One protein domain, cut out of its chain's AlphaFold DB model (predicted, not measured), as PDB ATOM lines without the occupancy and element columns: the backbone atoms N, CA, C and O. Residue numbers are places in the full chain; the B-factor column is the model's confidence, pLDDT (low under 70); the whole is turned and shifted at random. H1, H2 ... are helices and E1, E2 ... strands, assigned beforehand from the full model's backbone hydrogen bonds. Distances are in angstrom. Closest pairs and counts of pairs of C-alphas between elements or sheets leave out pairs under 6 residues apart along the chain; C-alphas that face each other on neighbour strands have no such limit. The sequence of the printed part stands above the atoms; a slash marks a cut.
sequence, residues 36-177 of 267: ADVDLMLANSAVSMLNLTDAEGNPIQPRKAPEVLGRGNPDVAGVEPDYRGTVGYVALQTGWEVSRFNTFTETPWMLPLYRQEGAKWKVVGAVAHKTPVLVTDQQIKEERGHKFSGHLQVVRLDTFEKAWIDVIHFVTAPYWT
ATOM      1  N   ALA A  36     197.087 136.992 223.815       85.06
ATOM      2  CA  ALA A  36     197.516 137.429 222.502       85.06
ATOM      3  C   ALA A  36     197.037 136.468 221.395       85.06
ATOM      4  O   ALA A  36     196.660 136.917 220.317       85.06
ATOM      5  N   ASP A  37     197.100 135.144 221.588       89.19
ATOM      6  CA  ASP A  37     196.662 134.156 220.580       89.19
ATOM      7  C   ASP A  37     195.160 134.239 220.340       89.19
ATOM      8  O   ASP A  37     194.724 134.223 219.188       89.19
ATOM      9  N   VAL A  38     194.388 134.426 221.411       90.44
ATOM     10  CA  VAL A  38     192.946 134.673 221.324       90.44
ATOM     11  C   VAL A  38     192.667 135.939 220.510       90.44
ATOM     12  O   VAL A  38     191.866 135.897 219.576       90.44
ATOM     13  N   ASP A  39     193.371 137.039 220.783       92.19
ATOM     14  CA  ASP A  39     193.178 138.303 220.066       92.19
ATOM     15  C   ASP A  39     193.552 138.187 218.581       92.19
ATOM     16  O   ASP A  39     192.867 138.733 217.717       92.19
ATOM     17  N   LEU A  40     194.587 137.412 218.242       92.81
ATOM     18  CA  LEU A  40     194.937 137.146 216.844       92.81
ATOM     19  C   LEU A  40     193.872 136.299 216.130       92.81
ATOM     20  O   LEU A  40     193.555 136.557 214.967       92.81
ATOM     21  N   MET A  41     193.286 135.309 216.805       93.06
ATOM     22  CA  MET A  41     192.159 134.541 216.260       93.06
ATOM     23  C   MET A  41     190.920 135.423 216.044       93.06
ATOM     24  O   MET A  41     190.258 135.319 215.005       93.06
ATOM     25  N   LEU A  42     190.625 136.327 216.984       92.94
ATOM     26  CA  LEU A  42     189.542 137.306 216.849       92.94
ATOM     27  C   LEU A  42     189.802 138.277 215.695       92.94
ATOM     28  O   LEU A  42     188.890 138.560 214.923       92.94
ATOM     29  N   ALA A  43     191.042 138.731 215.519       92.81
ATOM     30  CA  ALA A  43     191.421 139.598 214.410       92.81
ATOM     31  C   ALA A  43     191.239 138.909 213.050       92.81
ATOM     32  O   ALA A  43     190.656 139.499 212.142       92.81
ATOM     33  N   ASN A  44     191.650 137.644 212.916       93.69
ATOM     34  CA  ASN A  44     191.389 136.854 211.705       93.69
ATOM     35  C   ASN A  44     189.883 136.717 211.425       93.69
ATOM     36  O   ASN A  44     189.437 136.875 210.287       93.69
ATOM     37  N   SER A  45     189.086 136.494 212.473       92.56
ATOM     38  CA  SER A  45     187.624 136.450 212.355       92.56
ATOM     39  C   SER A  45     187.055 137.800 211.900       92.56
ATOM     40  O   SER A  45     186.206 137.840 211.013       92.56
ATOM     41  N   ALA A  46     187.557 138.912 212.445       91.19
ATOM     42  CA  ALA A  46     187.148 140.262 212.062       91.19
ATOM     43  C   ALA A  46     187.435 140.559 210.584       91.19
ATOM     44  O   ALA A  46     186.569 141.096 209.892       91.19
ATOM     45  N   VAL A  47     188.617 140.172 210.086       90.44
ATOM     46  CA  VAL A  47     188.985 140.315 208.669       90.44
ATOM     47  C   VAL A  47     187.983 139.595 207.775       90.44
ATOM     48  O   VAL A  47     187.464 140.203 206.838       90.44
ATOM     49  N   SER A  48     187.664 138.338 208.093       91.62
ATOM     50  CA  SER A  48     186.724 137.543 207.301       91.62
ATOM     51  C   SER A  48     185.288 138.070 207.378       91.62
ATOM     52  O   SER A  48     184.605 138.095 206.360       91.62
ATOM     53  N   MET A  49     184.807 138.469 208.557       92.25
ATOM     54  CA  MET A  49     183.414 138.904 208.734       92.25
ATOM     55  C   MET A  49     183.140 140.282 208.131       92.25
ATOM     56  O   MET A  49     182.040 140.535 207.643       92.25
ATOM     57  N   LEU A  50     184.123 141.183 208.181       92.50
ATOM     58  CA  LEU A  50     183.974 142.569 207.736       92.50
ATOM     59  C   LEU A  50     184.578 142.825 206.348       92.50
ATOM     60  O   LEU A  50     184.589 143.980 205.917       92.50
ATOM     61  N   ASN A  51     185.076 141.781 205.670       92.75
ATOM     62  CA  ASN A  51     185.779 141.856 204.384       92.75
ATOM     63  C   ASN A  51     186.851 142.958 204.382       92.75
ATOM     64  O   ASN A  51     186.842 143.853 203.537       92.75
ATOM     65  N   LEU A  52     187.726 142.948 205.391       91.56
ATOM     66  CA  LEU A  52     188.750 143.984 205.548       91.56
ATOM     67  C   LEU A  52     189.884 143.755 204.551       91.56
ATOM     68  O   LEU A  52     190.525 142.704 204.582       91.56
ATOM     69  N   THR A  53     190.159 144.756 203.722       91.38
ATOM     70  CA  THR A  53     191.227 144.712 202.721       91.38
ATOM     71  C   THR A  53     192.249 145.825 202.926       91.38
ATOM     72  O   THR A  53     191.928 146.864 203.504       91.38
ATOM     73  N   ASP A  54     193.470 145.600 202.451       88.25
ATOM     74  CA  ASP A  54     194.492 146.633 202.286       88.25
ATOM     75  C   ASP A  54     194.166 147.573 201.105       88.25
ATOM     76  O   ASP A  54     193.088 147.499 200.498       88.25
ATOM     77  N   ALA A  55     195.085 148.494 200.802       83.06
ATOM     78  CA  ALA A  55     194.929 149.465 199.720       83.06
ATOM     79  C   ALA A  55     194.921 148.802 198.329       83.06
ATOM     80  O   ALA A  55     194.335 149.335 197.387       83.06
ATOM     81  N   GLU A  56     195.540 147.630 198.213       88.00
ATOM     82  CA  GLU A  56     195.624 146.811 197.007       88.00
ATOM     83  C   GLU A  56     194.411 145.876 196.837       88.00
ATOM     84  O   GLU A  56     194.276 145.217 195.805       88.00
ATOM     85  N   GLY A  57     193.503 145.837 197.818       89.94
ATOM     86  CA  GLY A  57     192.303 145.002 197.805       89.94
ATOM     87  C   GLY A  57     192.525 143.567 198.291       89.94
ATOM     88  O   GLY A  57     191.611 142.747 198.185       89.94
ATOM     89  N   ASN A  58     193.697 143.241 198.842       92.00
ATOM     90  CA  ASN A  58     193.954 141.936 199.446       92.00
ATOM     91  C   ASN A  58     193.433 141.899 200.887       92.00
ATOM     92  O   ASN A  58     193.464 142.921 201.572       92.00
ATOM     93  N   PRO A  59     192.991 140.737 201.402       92.56
ATOM     94  CA  PRO A  59     192.601 140.614 202.801       92.56
ATOM     95  C   PRO A  59     193.743 141.022 203.735       92.56
ATOM     96  O   PRO A  59     194.858 140.500 203.615       92.56
ATOM     97  N   ILE A  60     193.444 141.905 204.693       93.00
ATOM     98  CA  ILE A  60     194.403 142.298 205.731       93.00
ATOM     99  C   ILE A  60     194.912 141.034 206.427       93.00
ATOM    100  O   ILE A  60     194.116 140.178 206.798       93.00
ATOM    101  N   GLN A  61     196.226 140.931 206.626       93.69
ATOM    102  CA  GLN A  61     196.849 139.831 207.362       93.69
ATOM    103  C   GLN A  61     197.143 140.284 208.798       93.69
ATOM    104  O   GLN A  61     198.083 141.059 209.002       93.69
ATOM    105  N   PRO A  62     196.356 139.852 209.803       94.56
ATOM    106  CA  PRO A  62     196.599 140.226 211.185       94.56
ATOM    107  C   PRO A  62     197.965 139.740 211.664       94.56
ATOM    108  O   PRO A  62     198.330 138.580 211.478       94.56
ATOM    109  N   ARG A  63     198.704 140.618 212.336       93.62
ATOM    110  CA  ARG A  63     200.010 140.320 212.928       93.62
ATOM    111  C   ARG A  63     200.102 140.860 214.344       93.62
ATOM    112  O   ARG A  63     199.470 141.856 214.685       93.62
ATOM    113  N   LYS A  64     200.933 140.223 215.161       88.44
ATOM    114  CA  LYS A  64     201.302 140.717 216.492       88.44
ATOM    115  C   LYS A  64     202.670 141.378 216.433       88.44
ATOM    116  O   LYS A  64     203.514 140.951 215.645       88.44
ATOM    117  N   ALA A  65     202.910 142.342 217.314       82.00
ATOM    118  CA  ALA A  65     204.274 142.751 217.626       82.00
ATOM    119  C   ALA A  65     204.766 142.011 218.882       82.00
ATOM    120  O   ALA A  65     203.980 141.811 219.809       82.00
ATOM    121  N   PRO A  66     206.050 141.623 218.936       72.50
ATOM    122  CA  PRO A  66     206.627 140.960 220.105       72.50
ATOM    123  C   PRO A  66     206.894 141.923 221.271       72.50
ATOM    124  O   PRO A  66     206.990 141.491 222.415       72.50
ATOM    125  N   GLU A  67     207.012 143.221 220.992       81.69
ATOM    126  CA  GLU A  67     207.376 144.248 221.966       81.69
ATOM    127  C   GLU A  67     206.285 145.315 222.082       81.69
ATOM    128  O   GLU A  67     205.445 145.481 221.191       81.69
ATOM    129  N   VAL A  68     206.303 146.055 223.196       75.69
ATOM    130  CA  VAL A  68     205.427 147.213 223.400       75.69
ATOM    131  C   VAL A  68     205.981 148.394 222.600       75.69
ATOM    132  O   VAL A  68     206.829 149.154 223.066       75.69
ATOM    133  N   LEU A  69     205.460 148.540 221.388       84.38
ATOM    134  CA  LEU A  69     205.708 149.634 220.456       84.38
ATOM    135  C   LEU A  69     204.446 150.501 220.353       84.38
ATOM    136  O   LEU A  69     203.451 150.273 221.050       84.38
ATOM    137  N   GLY A  70     204.477 151.507 219.481       85.94
ATOM    138  CA  GLY A  70     203.335 152.372 219.214       85.94
ATOM    139  C   GLY A  70     203.476 153.780 219.777       85.94
ATOM    140  O   GLY A  70     204.575 154.320 219.955       85.94
ATOM    141  N   ARG A  71     202.325 154.407 220.035       88.00
ATOM    142  CA  ARG A  71     202.203 155.818 220.435       88.00
ATOM    143  C   ARG A  71     202.840 156.796 219.447       88.00
ATOM    144  O   ARG A  71     203.326 157.852 219.852       88.00
ATOM    145  N   GLY A  72     202.896 156.412 218.173       84.44
ATOM    146  CA  GLY A  72     203.530 157.204 217.126       84.44
ATOM    147  C   GLY A  72     205.058 157.238 217.207       84.44
ATOM    148  O   GLY A  72     205.671 158.063 216.538       84.44
ATOM    149  N   ASN A  73     205.697 156.383 218.010       85.25
ATOM    150  CA  ASN A  73     207.149 156.232 217.945       85.25
ATOM    151  C   ASN A  73     207.510 155.302 216.780       85.25
ATOM    152  O   ASN A  73     206.826 154.295 216.591       85.25
ATOM    153  N   PRO A  74     208.555 155.621 216.006       79.94
ATOM    154  CA  PRO A  74     208.989 154.767 214.918       79.94
ATOM    155  C   PRO A  74     209.837 153.602 215.443       79.94
ATOM    156  O   PRO A  74     210.675 153.788 216.328       79.94
ATOM    157  N   ASP A  75     209.658 152.418 214.856       77.44
ATOM    158  CA  ASP A  75     210.471 151.232 215.171       77.44
ATOM    159  C   ASP A  75     211.908 151.385 214.644       77.44
ATOM    160  O   ASP A  75     212.868 150.872 215.218       77.44
ATOM    161  N   VAL A  76     212.061 152.145 213.555       80.19
ATOM    162  CA  VAL A  76     213.341 152.515 212.946       80.19
ATOM    163  C   VAL A  76     213.420 154.034 212.882       80.19
ATOM    164  O   VAL A  76     212.534 154.685 212.334       80.19
ATOM    165  N   ALA A  77     214.483 154.620 213.436       76.25
ATOM    166  CA  ALA A  77     214.637 156.072 213.504       76.25
ATOM    167  C   ALA A  77     214.467 156.738 212.124       76.25
ATOM    168  O   ALA A  77     215.162 156.391 211.170       76.25
ATOM    169  N   GLY A  78     213.549 157.707 212.040       72.25
ATOM    170  CA  GLY A  78     213.258 158.452 210.810       72.25
ATOM    171  C   GLY A  78     212.374 157.721 209.791       72.25
ATOM    172  O   GLY A  78     212.187 158.241 208.696       72.25
ATOM    173  N   VAL A  79     211.830 156.545 210.121       84.94
ATOM    174  CA  VAL A  79     210.902 155.798 209.258       84.94
ATOM    175  C   VAL A  79     209.490 155.886 209.824       84.94
ATOM    176  O   VAL A  79     209.287 155.656 211.013       84.94
ATOM    177  N   GLU A  80     208.509 156.204 208.979       87.25
ATOM    178  CA  GLU A  80     207.101 156.192 209.384       87.25
ATOM    179  C   GLU A  80     206.681 154.786 209.845       87.25
ATOM    180  O   GLU A  80     206.883 153.821 209.104       87.25
ATOM    181  N   PRO A  81     206.113 154.639 211.058       89.50
ATOM    182  CA  PRO A  81     205.644 153.346 211.527       89.50
ATOM    183  C   PRO A  81     204.415 152.899 210.728       89.50
ATOM    184  O   PRO A  81     203.467 153.665 210.551       89.50
ATOM    185  N   ASP A  82     204.404 151.637 210.297       91.31
ATOM    186  CA  ASP A  82     203.242 151.025 209.653       91.31
ATOM    187  C   ASP A  82     202.501 150.118 210.636       91.31
ATOM    188  O   ASP A  82     202.932 149.004 210.947       91.31
ATOM    189  N   TYR A  83     201.367 150.604 211.127       93.56
ATOM    190  CA  TYR A  83     200.534 149.876 212.069       93.56
ATOM    191  C   TYR A  83     199.497 148.990 211.385       93.56
ATOM    192  O   TYR A  83     198.903 148.154 212.062       93.56
ATOM    193  N   ARG A  84     199.271 149.106 210.072       93.94
ATOM    194  CA  ARG A  84     198.215 148.351 209.378       93.94
ATOM    195  C   ARG A  84     198.403 146.842 209.541       93.94
ATOM    196  O   ARG A  84     199.520 146.320 209.561       93.94
ATOM    197  N   GLY A  85     197.289 146.145 209.755       94.38
ATOM    198  CA  GLY A  85     197.263 144.719 210.074       94.38
ATOM    199  C   GLY A  85     197.766 144.370 211.476       94.38
ATOM    200  O   GLY A  85     197.724 143.206 211.860       94.38
ATOM    201  N   THR A  86     198.222 145.333 212.277       95.50
ATOM    202  CA  THR A  86     198.742 145.046 213.619       95.50
ATOM    203  C   THR A  86     197.600 144.927 214.621       95.50
ATOM    204  O   THR A  86     196.745 145.809 214.724       95.50
ATOM    205  N   VAL A  87     197.608 143.835 215.381       96.62
ATOM    206  CA  VAL A  87     196.799 143.666 216.586       96.62
ATOM    207  C   VAL A  87     197.513 144.365 217.735       96.62
ATOM    208  O   VAL A  87     198.700 144.142 217.970       96.62
ATOM    209  N   GLY A  88     196.788 145.217 218.446       96.19
ATOM    210  CA  GLY A  88     197.287 145.920 219.615       96.19
ATOM    211  C   GLY A  88     196.144 146.320 220.531       96.19
ATOM    212  O   GLY A  88     195.077 145.711 220.520       96.19
ATOM    213  N   TYR A  89     196.368 147.348 221.339       96.31
ATOM    214  CA  TYR A  89     195.449 147.720 222.400       96.31
ATOM    215  C   TYR A  89     195.329 149.226 222.555       96.31
ATOM    216  O   TYR A  89     196.289 149.984 222.382       96.31
ATOM    217  N   VAL A  90     194.144 149.643 222.991       95.44
ATOM    218  CA  VAL A  90     193.903 151.019 223.406       95.44
ATOM    219  C   VAL A  90     194.550 151.279 224.769       95.44
ATOM    220  O   VAL A  90     194.208 150.678 225.791       95.44
ATOM    221  N   ALA A  91     195.496 152.209 224.810       92.56
ATOM    222  CA  ALA A  91     196.365 152.473 225.941       92.56
ATOM    223  C   ALA A  91     196.419 153.944 226.346       92.56
ATOM    224  O   ALA A  91     196.882 154.807 225.597       92.56
ATOM    225  N   LEU A  92     196.070 154.220 227.608       87.06
ATOM    226  CA  LEU A  92     196.249 155.543 228.194       87.06
ATOM    227  C   LEU A  92     197.715 155.973 228.129       87.06
ATOM    228  O   LEU A  92     198.612 155.205 228.481       87.06
ATOM    229  N   GLN A  93     197.958 157.187 227.645       77.06
ATOM    230  CA  GLN A  93     199.294 157.767 227.600       77.06
ATOM    231  C   GLN A  93     199.656 158.401 228.948       77.06
ATOM    232  O   GLN A  93     198.809 158.970 229.644       77.06
ATOM    233  N   THR A  94     200.942 158.358 229.290       63.81
ATOM    234  CA  THR A  94     201.521 159.163 230.363       63.81
ATOM    235  C   THR A  94     201.303 160.655 230.068       63.81
ATOM    236  O   THR A  94     201.757 161.181 229.056       63.81
ATOM    237  N   GLY A  95     200.547 161.342 230.933       59.28
ATOM    238  CA  GLY A  95     200.244 162.780 230.812       59.28
ATOM    239  C   GLY A  95     198.761 163.181 230.805       59.28
ATOM    240  O   GLY A  95     198.474 164.364 230.990       59.28
ATOM    241  N   TRP A  96     197.826 162.231 230.666       58.44
ATOM    242  CA  TRP A  96     196.379 162.509 230.694       58.44
ATOM    243  C   TRP A  96     195.822 162.787 232.114       58.44
ATOM    244  O   TRP A  96     196.506 162.629 233.134       58.44
ATOM    245  N   GLU A  97     194.560 163.221 232.163       61.91
ATOM    246  CA  GLU A  97     193.781 163.746 233.304       61.91
ATOM    247  C   GLU A  97     193.812 162.914 234.601       61.91
ATOM    248  O   GLU A  97     193.710 163.489 235.686       61.91
ATOM    249  N   VAL A  98     194.063 161.602 234.529       65.62
ATOM    250  CA  VAL A  98     194.167 160.702 235.702       65.62
ATOM    251  C   VAL A  98     195.252 161.103 236.702       65.62
ATOM    252  O   VAL A  98     195.171 160.779 237.878       65.62
ATOM    253  N   SER A  99     196.279 161.833 236.262       61.09
ATOM    254  CA  SER A  99     197.330 162.339 237.158       61.09
ATOM    255  C   SER A  99     196.969 163.664 237.842       61.09
ATOM    256  O   SER A  99     197.734 164.158 238.679       61.09
ATOM    257  N   ARG A 100     195.836 164.275 237.471       62.44
ATOM    258  CA  ARG A 100     195.367 165.571 237.984       62.44
ATOM    259  C   ARG A 100     194.265 165.422 239.030       62.44
ATOM    260  O   ARG A 100     194.245 166.232 239.950       62.44
ATOM    261  N   PHE A 101     193.445 164.378 238.932       63.41
ATOM    262  CA  PHE A 101     192.309 164.126 239.820       63.41
ATOM    263  C   PHE A 101     192.389 162.730 240.454       63.41
ATOM    264  O   PHE A 101     193.074 161.845 239.946       63.41
ATOM    265  N   ASN A 102     191.664 162.504 241.553       66.62
ATOM    266  CA  ASN A 102     191.551 161.179 242.183       66.62
ATOM    267  C   ASN A 102     190.733 160.163 241.348       66.62
ATOM    268  O   ASN A 102     190.604 159.000 241.744       66.62
ATOM    269  N   THR A 103     190.245 160.579 240.176       72.31
ATOM    270  CA  THR A 103     189.515 159.760 239.199       72.31
ATOM    271  C   THR A 103     190.359 158.627 238.616       72.31
ATOM    272  O   THR A 103     189.825 157.746 237.956       72.31
ATOM    273  N   PHE A 104     191.667 158.552 238.909       78.94
ATOM    274  CA  PHE A 104     192.476 157.378 238.554       78.94
ATOM    275  C   PHE A 104     191.886 156.066 239.098       78.94
ATOM    276  O   PHE A 104     192.155 155.002 238.549       78.94
ATOM    277  N   THR A 105     191.085 156.132 240.166       75.75
ATOM    278  CA  THR A 105     190.398 154.972 240.741       75.75
ATOM    279  C   THR A 105     189.167 154.514 239.957       75.75
ATOM    280  O   THR A 105     188.755 153.365 240.144       75.75
ATOM    281  N   GLU A 106     188.633 155.361 239.072       82.44
ATOM    282  CA  GLU A 106     187.485 155.110 238.196       82.44
ATOM    283  C   GLU A 106     187.937 154.301 236.977       82.44
ATOM    284  O   GLU A 106     188.200 154.813 235.890       82.44
ATOM    285  N   THR A 107     188.107 153.001 237.197       85.06
ATOM    286  CA  THR A 107     188.463 152.045 236.149       85.06
ATOM    287  C   THR A 107     187.205 151.360 235.590       85.06
ATOM    288  O   THR A 107     186.327 151.014 236.381       85.06
ATOM    289  N   PRO A 108     187.132 151.081 234.275       89.31
ATOM    290  CA  PRO A 108     188.200 151.282 233.304       89.31
ATOM    291  C   PRO A 108     188.363 152.750 232.894       89.31
ATOM    292  O   PRO A 108     187.389 153.477 232.731       89.31
ATOM    293  N   TRP A 109     189.610 153.179 232.688       89.31
ATOM    294  CA  TRP A 109     189.883 154.498 232.112       89.31
ATOM    295  C   TRP A 109     189.361 154.561 230.680       89.31
ATOM    296  O   TRP A 109     189.672 153.681 229.878       89.31
ATOM    297  N   MET A 110     188.607 155.607 230.357       91.00
ATOM    298  CA  MET A 110     187.973 155.777 229.051       91.00
ATOM    299  C   MET A 110     188.787 156.728 228.170       91.00
ATOM    300  O   MET A 110     189.212 157.792 228.615       91.00
ATOM    301  N   LEU A 111     189.003 156.338 226.915       92.06
ATOM    302  CA  LEU A 111     189.748 157.092 225.912       92.06
ATOM    303  C   LEU A 111     188.829 157.533 224.772       92.06
ATOM    304  O   LEU A 111     187.931 156.776 224.405       92.06
ATOM    305  N   PRO A 112     189.033 158.724 224.189       93.94
ATOM    306  CA  PRO A 112     188.161 159.246 223.144       93.94
ATOM    307  C   PRO A 112     188.233 158.418 221.853       93.94
ATOM    308  O   PRO A 112     189.304 158.008 221.407       93.94
ATOM    309  N   LEU A 113     187.069 158.232 221.230       95.75
ATOM    310  CA  LEU A 113     186.924 157.757 219.857       95.75
ATOM    311  C   LEU A 113     186.614 158.927 218.937       95.75
ATOM    312  O   LEU A 113     185.848 159.825 219.294       95.75
ATOM    313  N   TYR A 114     187.148 158.871 217.725       95.81
ATOM    314  CA  TYR A 114     187.066 159.951 216.757       95.81
ATOM    315  C   TYR A 114     186.310 159.556 215.490       95.81
ATOM    316  O   TYR A 114     186.197 158.388 215.110       95.81
ATOM    317  N   ARG A 115     185.804 160.581 214.808       93.56
ATOM    318  CA  ARG A 115     185.317 160.525 213.432       93.56
ATOM    319  C   ARG A 115     185.853 161.731 212.673       93.56
ATOM    320  O   ARG A 115     185.906 162.836 213.219       93.56
ATOM    321  N   GLN A 116     186.230 161.513 211.420       91.25
ATOM    322  CA  GLN A 116     186.620 162.591 210.522       91.25
ATOM    323  C   GLN A 116     185.368 163.257 209.944       91.25
ATOM    324  O   GLN A 116     184.519 162.599 209.345       91.25
ATOM    325  N   GLU A 117     185.250 164.569 210.128       91.81
ATOM    326  CA  GLU A 117     184.204 165.404 209.541       91.81
ATOM    327  C   GLU A 117     184.865 166.527 208.734       91.81
ATOM    328  O   GLU A 117     185.341 167.532 209.277       91.81
ATOM    329  N   GLY A 118     184.942 166.332 207.414       88.62
ATOM    330  CA  GLY A 118     185.735 167.188 206.535       88.62
ATOM    331  C   GLY A 118     187.215 167.151 206.928       88.62
ATOM    332  O   GLY A 118     187.816 166.086 207.010       88.62
ATOM    333  N   ALA A 119     187.801 168.316 207.206       86.75
ATOM    334  CA  ALA A 119     189.204 168.439 207.614       86.75
ATOM    335  C   ALA A 119     189.438 168.325 209.137       86.75
ATOM    336  O   ALA A 119     190.563 168.521 209.594       86.75
ATOM    337  N   LYS A 120     188.395 168.078 209.944       91.06
ATOM    338  CA  LYS A 120     188.485 168.074 211.414       91.06
ATOM    339  C   LYS A 120     188.162 166.702 211.993       91.06
ATOM    340  O   LYS A 120     187.305 165.989 211.483       91.06
ATOM    341  N   TRP A 121     188.803 166.386 213.112       93.44
ATOM    342  CA  TRP A 121     188.491 165.220 213.931       93.44
ATOM    343  C   TRP A 121     187.568 165.631 215.073       93.44
ATOM    344  O   TRP A 121     187.856 166.593 215.788       93.44
ATOM    345  N   LYS A 122     186.451 164.920 215.239       94.06
ATOM    346  CA  LYS A 122     185.515 165.127 216.349       94.06
ATOM    347  C   LYS A 122     185.451 163.894 217.230       94.06
ATOM    348  O   LYS A 122     185.432 162.777 216.720       94.06
ATOM    349  N   VAL A 123     185.372 164.120 218.539       95.31
ATOM    350  CA  VAL A 123     185.097 163.062 219.513       95.31
ATOM    351  C   VAL A 123     183.641 162.632 219.356       95.31
ATOM    352  O   VAL A 123     182.741 163.469 219.401       95.31
ATOM    353  N   VAL A 124     183.416 161.337 219.148       94.88
ATOM    354  CA  VAL A 124     182.083 160.747 218.911       94.88
ATOM    355  C   VAL A 124     181.715 159.664 219.921       94.88
ATOM    356  O   VAL A 124     180.609 159.132 219.879       94.88
ATOM    357  N   GLY A 125     182.628 159.327 220.826       94.69
ATOM    358  CA  GLY A 125     182.417 158.308 221.843       94.69
ATOM    359  C   GLY A 125     183.681 158.069 222.651       94.69
ATOM    360  O   GLY A 125     184.623 158.863 222.598       94.69
ATOM    361  N   ALA A 126     183.700 156.956 223.373       94.69
ATOM    362  CA  ALA A 126     184.854 156.531 224.140       94.69
ATOM    363  C   ALA A 126     185.005 155.008 224.130       94.69
ATOM    364  O   ALA A 126     184.045 154.272 223.909       94.69
ATOM    365  N   VAL A 127     186.223 154.553 224.385       95.12
ATOM    366  CA  VAL A 127     186.621 153.149 224.439       95.12
ATOM    367  C   VAL A 127     187.453 152.913 225.693       95.12
ATOM    368  O   VAL A 127     188.225 153.775 226.113       95.12
ATOM    369  N   ALA A 128     187.286 151.754 226.320       94.62
ATOM    370  CA  ALA A 128     188.031 151.425 227.523       94.62
ATOM    371  C   ALA A 128     189.523 151.220 227.216       94.62
ATOM    372  O   ALA A 128     189.907 150.626 226.205       94.62
ATOM    373  N   HIS A 129     190.380 151.654 228.134       93.00
ATOM    374  CA  HIS A 129     191.757 151.195 228.206       93.00
ATOM    375  C   HIS A 129     191.795 149.658 228.234       93.00
ATOM    376  O   HIS A 129     190.926 149.027 228.831       93.00
ATOM    377  N   LYS A 130     192.821 149.070 227.612       94.12
ATOM    378  CA  LYS A 130     193.030 147.626 227.430       94.12
ATOM    379  C   LYS A 130     192.105 146.963 226.412       94.12
ATOM    380  O   LYS A 130     192.183 145.752 226.251       94.12
ATOM    381  N   THR A 131     191.287 147.731 225.688       96.38
ATOM    382  CA  THR A 131     190.471 147.178 224.596       96.38
ATOM    383  C   THR A 131     191.381 146.678 223.467       96.38
ATOM    384  O   THR A 131     192.168 147.484 222.956       96.38
ATOM    385  N   PRO A 132     191.286 145.394 223.068       96.75
ATOM    386  CA  PRO A 132     192.042 144.848 221.950       96.75
ATOM    387  C   PRO A 132     191.467 145.336 220.615       96.75
ATOM    388  O   PRO A 132     190.249 145.397 220.412       96.75
ATOM    389  N   VAL A 133     192.354 145.704 219.697       97.88
ATOM    390  CA  VAL A 133     192.003 146.303 218.408       97.88
ATOM    391  C   VAL A 133     192.896 145.784 217.284       97.88
ATOM    392  O   VAL A 133     194.074 145.505 217.491       97.88
ATOM    393  N   LEU A 134     192.344 145.707 216.076       97.75
ATOM    394  CA  LEU A 134     193.086 145.511 214.830       97.75
ATOM    395  C   LEU A 134     193.143 146.835 214.071       97.75
ATOM    396  O   LEU A 134     192.098 147.419 213.790       97.75
ATOM    397  N   VAL A 135     194.338 147.292 213.701       97.19
ATOM    398  CA  VAL A 135     194.495 148.488 212.863       97.19
ATOM    399  C   VAL A 135     194.225 148.138 211.403       97.19
ATOM    400  O   VAL A 135     194.878 147.263 210.833       97.19
ATOM    401  N   THR A 136     193.273 148.835 210.788       96.25
ATOM    402  CA  THR A 136     192.896 148.628 209.382       96.25
ATOM    403  C   THR A 136     193.426 149.713 208.463       96.25
ATOM    404  O   THR A 136     193.688 149.439 207.300       96.25
ATOM    405  N   ASP A 137     193.590 150.929 208.977       95.25
ATOM    406  CA  ASP A 137     194.095 152.070 208.217       95.25
ATOM    407  C   ASP A 137     194.792 153.072 209.151       95.25
ATOM    408  O   ASP A 137     194.584 153.045 210.370       95.25
ATOM    409  N   GLN A 138     195.613 153.964 208.598       95.06
ATOM    410  CA  GLN A 138     196.306 155.001 209.359       95.06
ATOM    411  C   GLN A 138     196.355 156.336 208.615       95.06
ATOM    412  O   GLN A 138     196.647 156.410 207.426       95.06
ATOM    413  N   GLN A 139     196.122 157.415 209.357       94.50
ATOM    414  CA  GLN A 139     196.333 158.791 208.922       94.50
ATOM    415  C   GLN A 139     197.261 159.464 209.926       94.50
ATOM    416  O   GLN A 139     196.805 160.126 210.864       94.50
ATOM    417  N   ILE A 140     198.566 159.261 209.746       93.12
ATOM    418  CA  ILE A 140     199.609 159.827 210.602       93.12
ATOM    419  C   ILE A 140     200.523 160.760 209.810       93.12
ATOM    420  O   ILE A 140     200.568 160.732 208.585       93.12
ATOM    421  N   LYS A 141     201.215 161.643 210.523       91.44
ATOM    422  CA  LYS A 141     202.193 162.576 209.969       91.44
ATOM    423  C   LYS A 141     203.367 162.707 210.921       91.44
ATOM    424  O   LYS A 141     203.184 162.647 212.138       91.44
ATOM    425  N   GLU A 142     204.551 162.927 210.369       89.38
ATOM    426  CA  GLU A 142     205.734 163.206 211.175       89.38
ATOM    427  C   GLU A 142     205.609 164.576 211.871       89.38
ATOM    428  O   GLU A 142     205.173 165.579 211.299       89.38
ATOM    429  N   GLU A 143     206.009 164.607 213.135       86.19
ATOM    430  CA  GLU A 143     206.185 165.779 213.977       86.19
ATOM    431  C   GLU A 143     207.671 166.027 214.261       86.19
ATOM    432  O   GLU A 143     208.555 165.211 213.993       86.19
ATOM    433  N   ARG A 144     207.972 167.176 214.876       76.25
ATOM    434  CA  ARG A 144     209.339 167.489 215.306       76.25
ATOM    435  C   ARG A 144     209.870 166.411 216.256       76.25
ATOM    436  O   ARG A 144     209.239 166.096 217.262       76.25
ATOM    437  N   GLY A 145     211.079 165.927 215.977       71.81
ATOM    438  CA  GLY A 145     211.748 164.915 216.797       71.81
ATOM    439  C   GLY A 145     211.404 163.473 216.421       71.81
ATOM    440  O   GLY A 145     211.478 162.612 217.293       71.81
ATOM    441  N   HIS A 146     211.038 163.223 215.155       80.00
ATOM    442  CA  HIS A 146     210.792 161.888 214.591       80.00
ATOM    443  C   HIS A 146     209.680 161.108 215.301       80.00
ATOM    444  O   HIS A 146     209.723 159.884 215.388       80.00
ATOM    445  N   LYS A 147     208.694 161.825 215.843       85.50
ATOM    446  CA  LYS A 147     207.457 161.244 216.372       85.50
ATOM    447  C   LYS A 147     206.345 161.431 215.362       85.50
ATOM    448  O   LYS A 147     206.399 162.364 214.578       85.50
ATOM    449  N   PHE A 148     205.327 160.594 215.423       90.44
ATOM    450  CA  PHE A 148     204.178 160.663 214.536       90.44
ATOM    451  C   PHE A 148     202.918 160.977 215.332       90.44
ATOM    452  O   PHE A 148     202.686 160.408 216.398       90.44
ATOM    453  N   SER A 149     202.094 161.877 214.804       92.19
ATOM    454  CA  SER A 149     200.759 162.162 215.330       92.19
ATOM    455  C   SER A 149     199.706 161.912 214.271       92.19
ATOM    456  O   SER A 149     199.994 161.904 213.074       92.19
ATOM    457  N   GLY A 150     198.470 161.703 214.705       94.25
ATOM    458  CA  GLY A 150     197.364 161.412 213.810       94.25
ATOM    459  C   GLY A 150     196.453 160.346 214.383       94.25
ATOM    460  O   GLY A 150     196.407 160.143 215.593       94.25
ATOM    461  N   HIS A 151     195.710 159.684 213.507       96.50
ATOM    462  CA  HIS A 151     194.675 158.745 213.912       96.50
ATOM    463  C   HIS A 151     194.844 157.405 213.204       96.50
ATOM    464  O   HIS A 151     195.282 157.339 212.057       96.50
ATOM    465  N   LEU A 152     194.465 156.338 213.897       97.25
ATOM    466  CA  LEU A 152     194.405 154.982 213.369       97.25
ATOM    467  C   LEU A 152     192.945 154.572 213.243       97.25
ATOM    468  O   LEU A 152     192.179 154.735 214.199       97.25
ATOM    469  N   GLN A 153     192.562 154.032 212.089       97.19
ATOM    470  CA  GLN A 153     191.293 153.338 211.968       97.19
ATOM    471  C   GLN A 153     191.475 151.942 212.532       97.19
ATOM    472  O   GLN A 153     192.376 151.202 212.134       97.19
ATOM    473  N   VAL A 154     190.601 151.583 213.456       97.44
ATOM    474  CA  VAL A 154     190.665 150.313 214.152       97.44
ATOM    475  C   VAL A 154     189.337 149.587 214.092       97.44
ATOM    476  O   VAL A 154     188.273 150.208 214.096       97.44
ATOM    477  N   VAL A 155     189.409 148.262 214.089       97.62
ATOM    478  CA  VAL A 155     188.295 147.382 214.428       97.62
ATOM    479  C   VAL A 155     188.495 146.909 215.853       97.62
ATOM    480  O   VAL A 155     189.523 146.322 216.191       97.62
ATOM    481  N   ARG A 156     187.497 147.161 216.688       96.50
ATOM    482  CA  ARG A 156     187.437 146.628 218.041       96.50
ATOM    483  C   ARG A 156     187.206 145.122 217.999       96.50
ATOM    484  O   ARG A 156     186.277 144.676 217.336       96.50
ATOM    485  N   LEU A 157     188.024 144.337 218.693       95.50
ATOM    486  CA  LEU A 157     187.912 142.872 218.644       95.50
ATOM    487  C   LEU A 157     186.833 142.313 219.582       95.50
ATOM    488  O   LEU A 157     186.430 141.165 219.428       95.50
ATOM    489  N   ASP A 158     186.340 143.126 220.517       92.44
ATOM    490  CA  ASP A 158     185.233 142.790 221.417       92.44
ATOM    491  C   ASP A 158     183.852 143.020 220.777       92.44
ATOM    492  O   ASP A 158     182.921 142.265 221.053       92.44
ATOM    493  N   THR A 159     183.707 144.037 219.918       93.50
ATOM    494  CA  THR A 159     182.417 144.397 219.290       93.50
ATOM    495  C   THR A 159     182.388 144.316 217.766       93.50
ATOM    496  O   THR A 159     181.313 144.410 217.178       93.50
ATOM    497  N   PHE A 160     183.539 144.161 217.109       93.56
ATOM    498  CA  PHE A 160     183.708 144.251 215.650       93.56
ATOM    499  C   PHE A 160     183.307 145.605 215.040       93.56
ATOM    500  O   PHE A 160     183.129 145.731 213.827       93.56
ATOM    501  N   GLU A 161     183.204 146.652 215.858       93.88
ATOM    502  CA  GLU A 161     182.907 148.003 215.389       93.88
ATOM    503  C   GLU A 161     184.168 148.721 214.902       93.88
ATOM    504  O   GLU A 161     185.242 148.618 215.504       93.88
ATOM    505  N   LYS A 162     184.019 149.510 213.830       94.56
ATOM    506  CA  LYS A 162     185.066 150.402 213.323       94.56
ATOM    507  C   LYS A 162     185.035 151.740 214.053       94.56
ATOM    508  O   LYS A 162     183.982 152.367 214.157       94.56
ATOM    509  N   ALA A 163     186.196 152.223 214.472       94.69
ATOM    510  CA  ALA A 163     186.356 153.550 215.054       94.69
ATOM    511  C   ALA A 163     187.723 154.143 214.697       94.69
ATOM    512  O   ALA A 163     188.596 153.437 214.198       94.69
ATOM    513  N   TRP A 164     187.913 155.435 214.966       97.44
ATOM    514  CA  TRP A 164     189.238 156.049 214.934       97.44
ATOM    515  C   TRP A 164     189.733 156.319 216.350       97.44
ATOM    516  O   TRP A 164     188.975 156.805 217.190       97.44
ATOM    517  N   ILE A 165     191.006 156.038 216.596       97.00
ATOM    518  CA  ILE A 165     191.716 156.391 217.831       97.00
ATOM    519  C   ILE A 165     192.900 157.290 217.493       97.00
ATOM    520  O   ILE A 165     193.444 157.200 216.395       97.00
ATOM    521  N   ASP A 166     193.316 158.141 218.426       95.25
ATOM    522  CA  ASP A 166     194.596 158.844 218.301       95.25
ATOM    523  C   ASP A 166     195.744 157.818 218.369       95.25
ATOM    524  O   ASP A 166     195.736 156.924 219.222       95.25
ATOM    525  N   VAL A 167     196.736 157.933 217.483       94.88
ATOM    526  CA  VAL A 167     197.913 157.046 217.452       94.88
ATOM    527  C   VAL A 167     198.637 157.008 218.801       94.88
ATOM    528  O   VAL A 167     199.189 155.977 219.184       94.88
ATOM    529  N   ILE A 168     198.579 158.095 219.574       91.94
ATOM    530  CA  ILE A 168     199.183 158.210 220.905       91.94
ATOM    531  C   ILE A 168     198.579 157.237 221.929       91.94
ATOM    532  O   ILE A 168     199.201 156.906 222.948       91.94
ATOM    533  N   HIS A 169     197.370 156.753 221.637       93.88
ATOM    534  CA  HIS A 169     196.589 155.823 222.435       93.88
ATOM    535  C   HIS A 169     196.700 154.376 221.979       93.88
ATOM    536  O   HIS A 169     195.955 153.532 222.465       93.88
ATOM    537  N   PHE A 170     197.611 154.067 221.065       95.06
ATOM    538  CA  PHE A 170     197.819 152.712 220.583       95.06
ATOM    539  C   PHE A 170     199.142 152.144 221.093       95.06
ATOM    540  O   PHE A 170     200.181 152.802 221.009       95.06
ATOM    541  N   VAL A 171     199.102 150.913 221.605       94.31
ATOM    542  CA  VAL A 171     200.291 150.098 221.886       94.31
ATOM    543  C   VAL A 171     200.132 148.718 221.271       94.31
ATOM    544  O   VAL A 171     199.033 148.172 221.235       94.31
ATOM    545  N   THR A 172     201.226 148.128 220.816       93.44
ATOM    546  CA  THR A 172     201.192 146.837 220.112       93.44
ATOM    547  C   THR A 172     201.174 145.623 221.042       93.44
ATOM    548  O   THR A 172     200.818 144.532 220.610       93.44
ATOM    549  N   ALA A 173     201.524 145.801 222.319       91.19
ATOM    550  CA  ALA A 173     201.524 144.738 223.322       91.19
ATOM    551  C   ALA A 173     200.988 145.240 224.682       91.19
ATOM    552  O   ALA A 173     201.129 146.425 225.010       91.19
ATOM    553  N   PRO A 174     200.359 144.361 225.486       91.81
ATOM    554  CA  PRO A 174     199.660 144.750 226.704       91.81
ATOM    555  C   PRO A 174     200.649 144.929 227.862       91.81
ATOM    556  O   PRO A 174     200.877 144.014 228.650       91.81
ATOM    557  N   TYR A 175     201.239 146.119 227.999       90.31
ATOM    558  CA  TYR A 175     202.290 146.387 228.996       90.31
ATOM    559  C   TYR A 175     201.887 146.093 230.455       90.31
ATOM    560  O   TYR A 175     202.754 145.867 231.290       90.31
ATOM    561  N   TRP A 176     200.589 146.054 230.773       91.19
ATOM    562  CA  TRP A 176     200.059 145.663 232.091       91.19
ATOM    563  C   TRP A 176     200.172 144.160 232.396       91.19
ATOM    564  O   TRP A 176     199.772 143.726 233.471       91.19
ATOM    565  N   THR A 177     200.665 143.356 231.456       90.50
ATOM    566  CA  THR A 177     201.017 141.942 231.678       90.50
ATOM    567  C   THR A 177     202.491 141.756 232.047       90.50
ATOM    568  O   THR A 177     202.885 140.669 232.462       90.50
TER     569      THR A 177
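AT A GLANCE: This is residues 36 to 177 of the 267 residues of an uncharacterized protein of Clostridiales bacterium (UniProt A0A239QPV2). A strongly twisted sheet of four strands, E1, E4, E5 and E6, and the long hairpin E2-E3 make a small sandwich with crossed strands, and the helix H1 packs across a face of the larger sheet. Residues 99 to 105, which include H2, stick out from this body. The 142 printed residues hold H1 E1 H2 E2 E3 E4 E5 E6 in that order; the sheet orders are E1-E4-E5-E6 and E2-E3, both antiparallel. The class is mixed, helices and strands, with 68 residues, under half, in named elements. The whole is compact, with a radius of gyration of the C-alphas of 14.8 A and spans of 46 by 35 by 33 A.

HOW THE PARTS SIT: H1, residues 36 to 50, is on the sheet of E1, residues 86 to 90, E4, residues 132 to 143, E5, residues 147 to 156, and E6, residues 162 to 166. Its height over the sheet is 9.4 A, and it runs across the strands, at 78 degrees to E4 on the local plane. H1 and E4 come closest at the C-alphas of Ala 43 and Leu 134, 6.2 A apart. H1 and the sheet E1-E4-E5-E6 are two layers, a helix on one face of a sheet. E1 and E4 have N 88 and O 133 within hydrogen-bond range at 2.9 A. E4, E5 and E6 form a meander, each strand the antiparallel neighbour of the one before, with N 139 and O 151 at 2.8 A and N 154 and O 163 at 2.8 A. E2, residues 110 to 117, and E3, residues 120 to 128, are a hairpin, with N 113 and O 125 at 2.9 A. The two sheets form a sandwich, face to face, with strands at 65 degrees; the closest C-alphas of E2 and E6 are those of Tyr 114 and Trp 164, 4.8 A apart. H2, residues 102 to 105, is not on the sheet E1-E4-E5-E6. Each O i to N i+4 pair of H1 is within hydrogen-bond range; H2 is too short for such a pair.

IN THESE COORDINATES: H1 begins at C-alpha 36 (197.516, 137.429, 222.502) and is 20.7 A long. E2 measures 22.1 A and E3 23.2 A. E4, 26.5 A, bends by 83 degrees at residue 136, and E5, 24.8 A, by 64 degrees at residue 150. E6 ends at C-alpha 166 (194.596, 158.844, 218.301).

THE WHOLE: The C-alphas of Glu 56 and Asn 102 are farthest apart, at 47.6 A. The printed part has no cut. The links H1 to E1 and E1 to H2 are long. Residues 94 to 102 have pLDDT under 70.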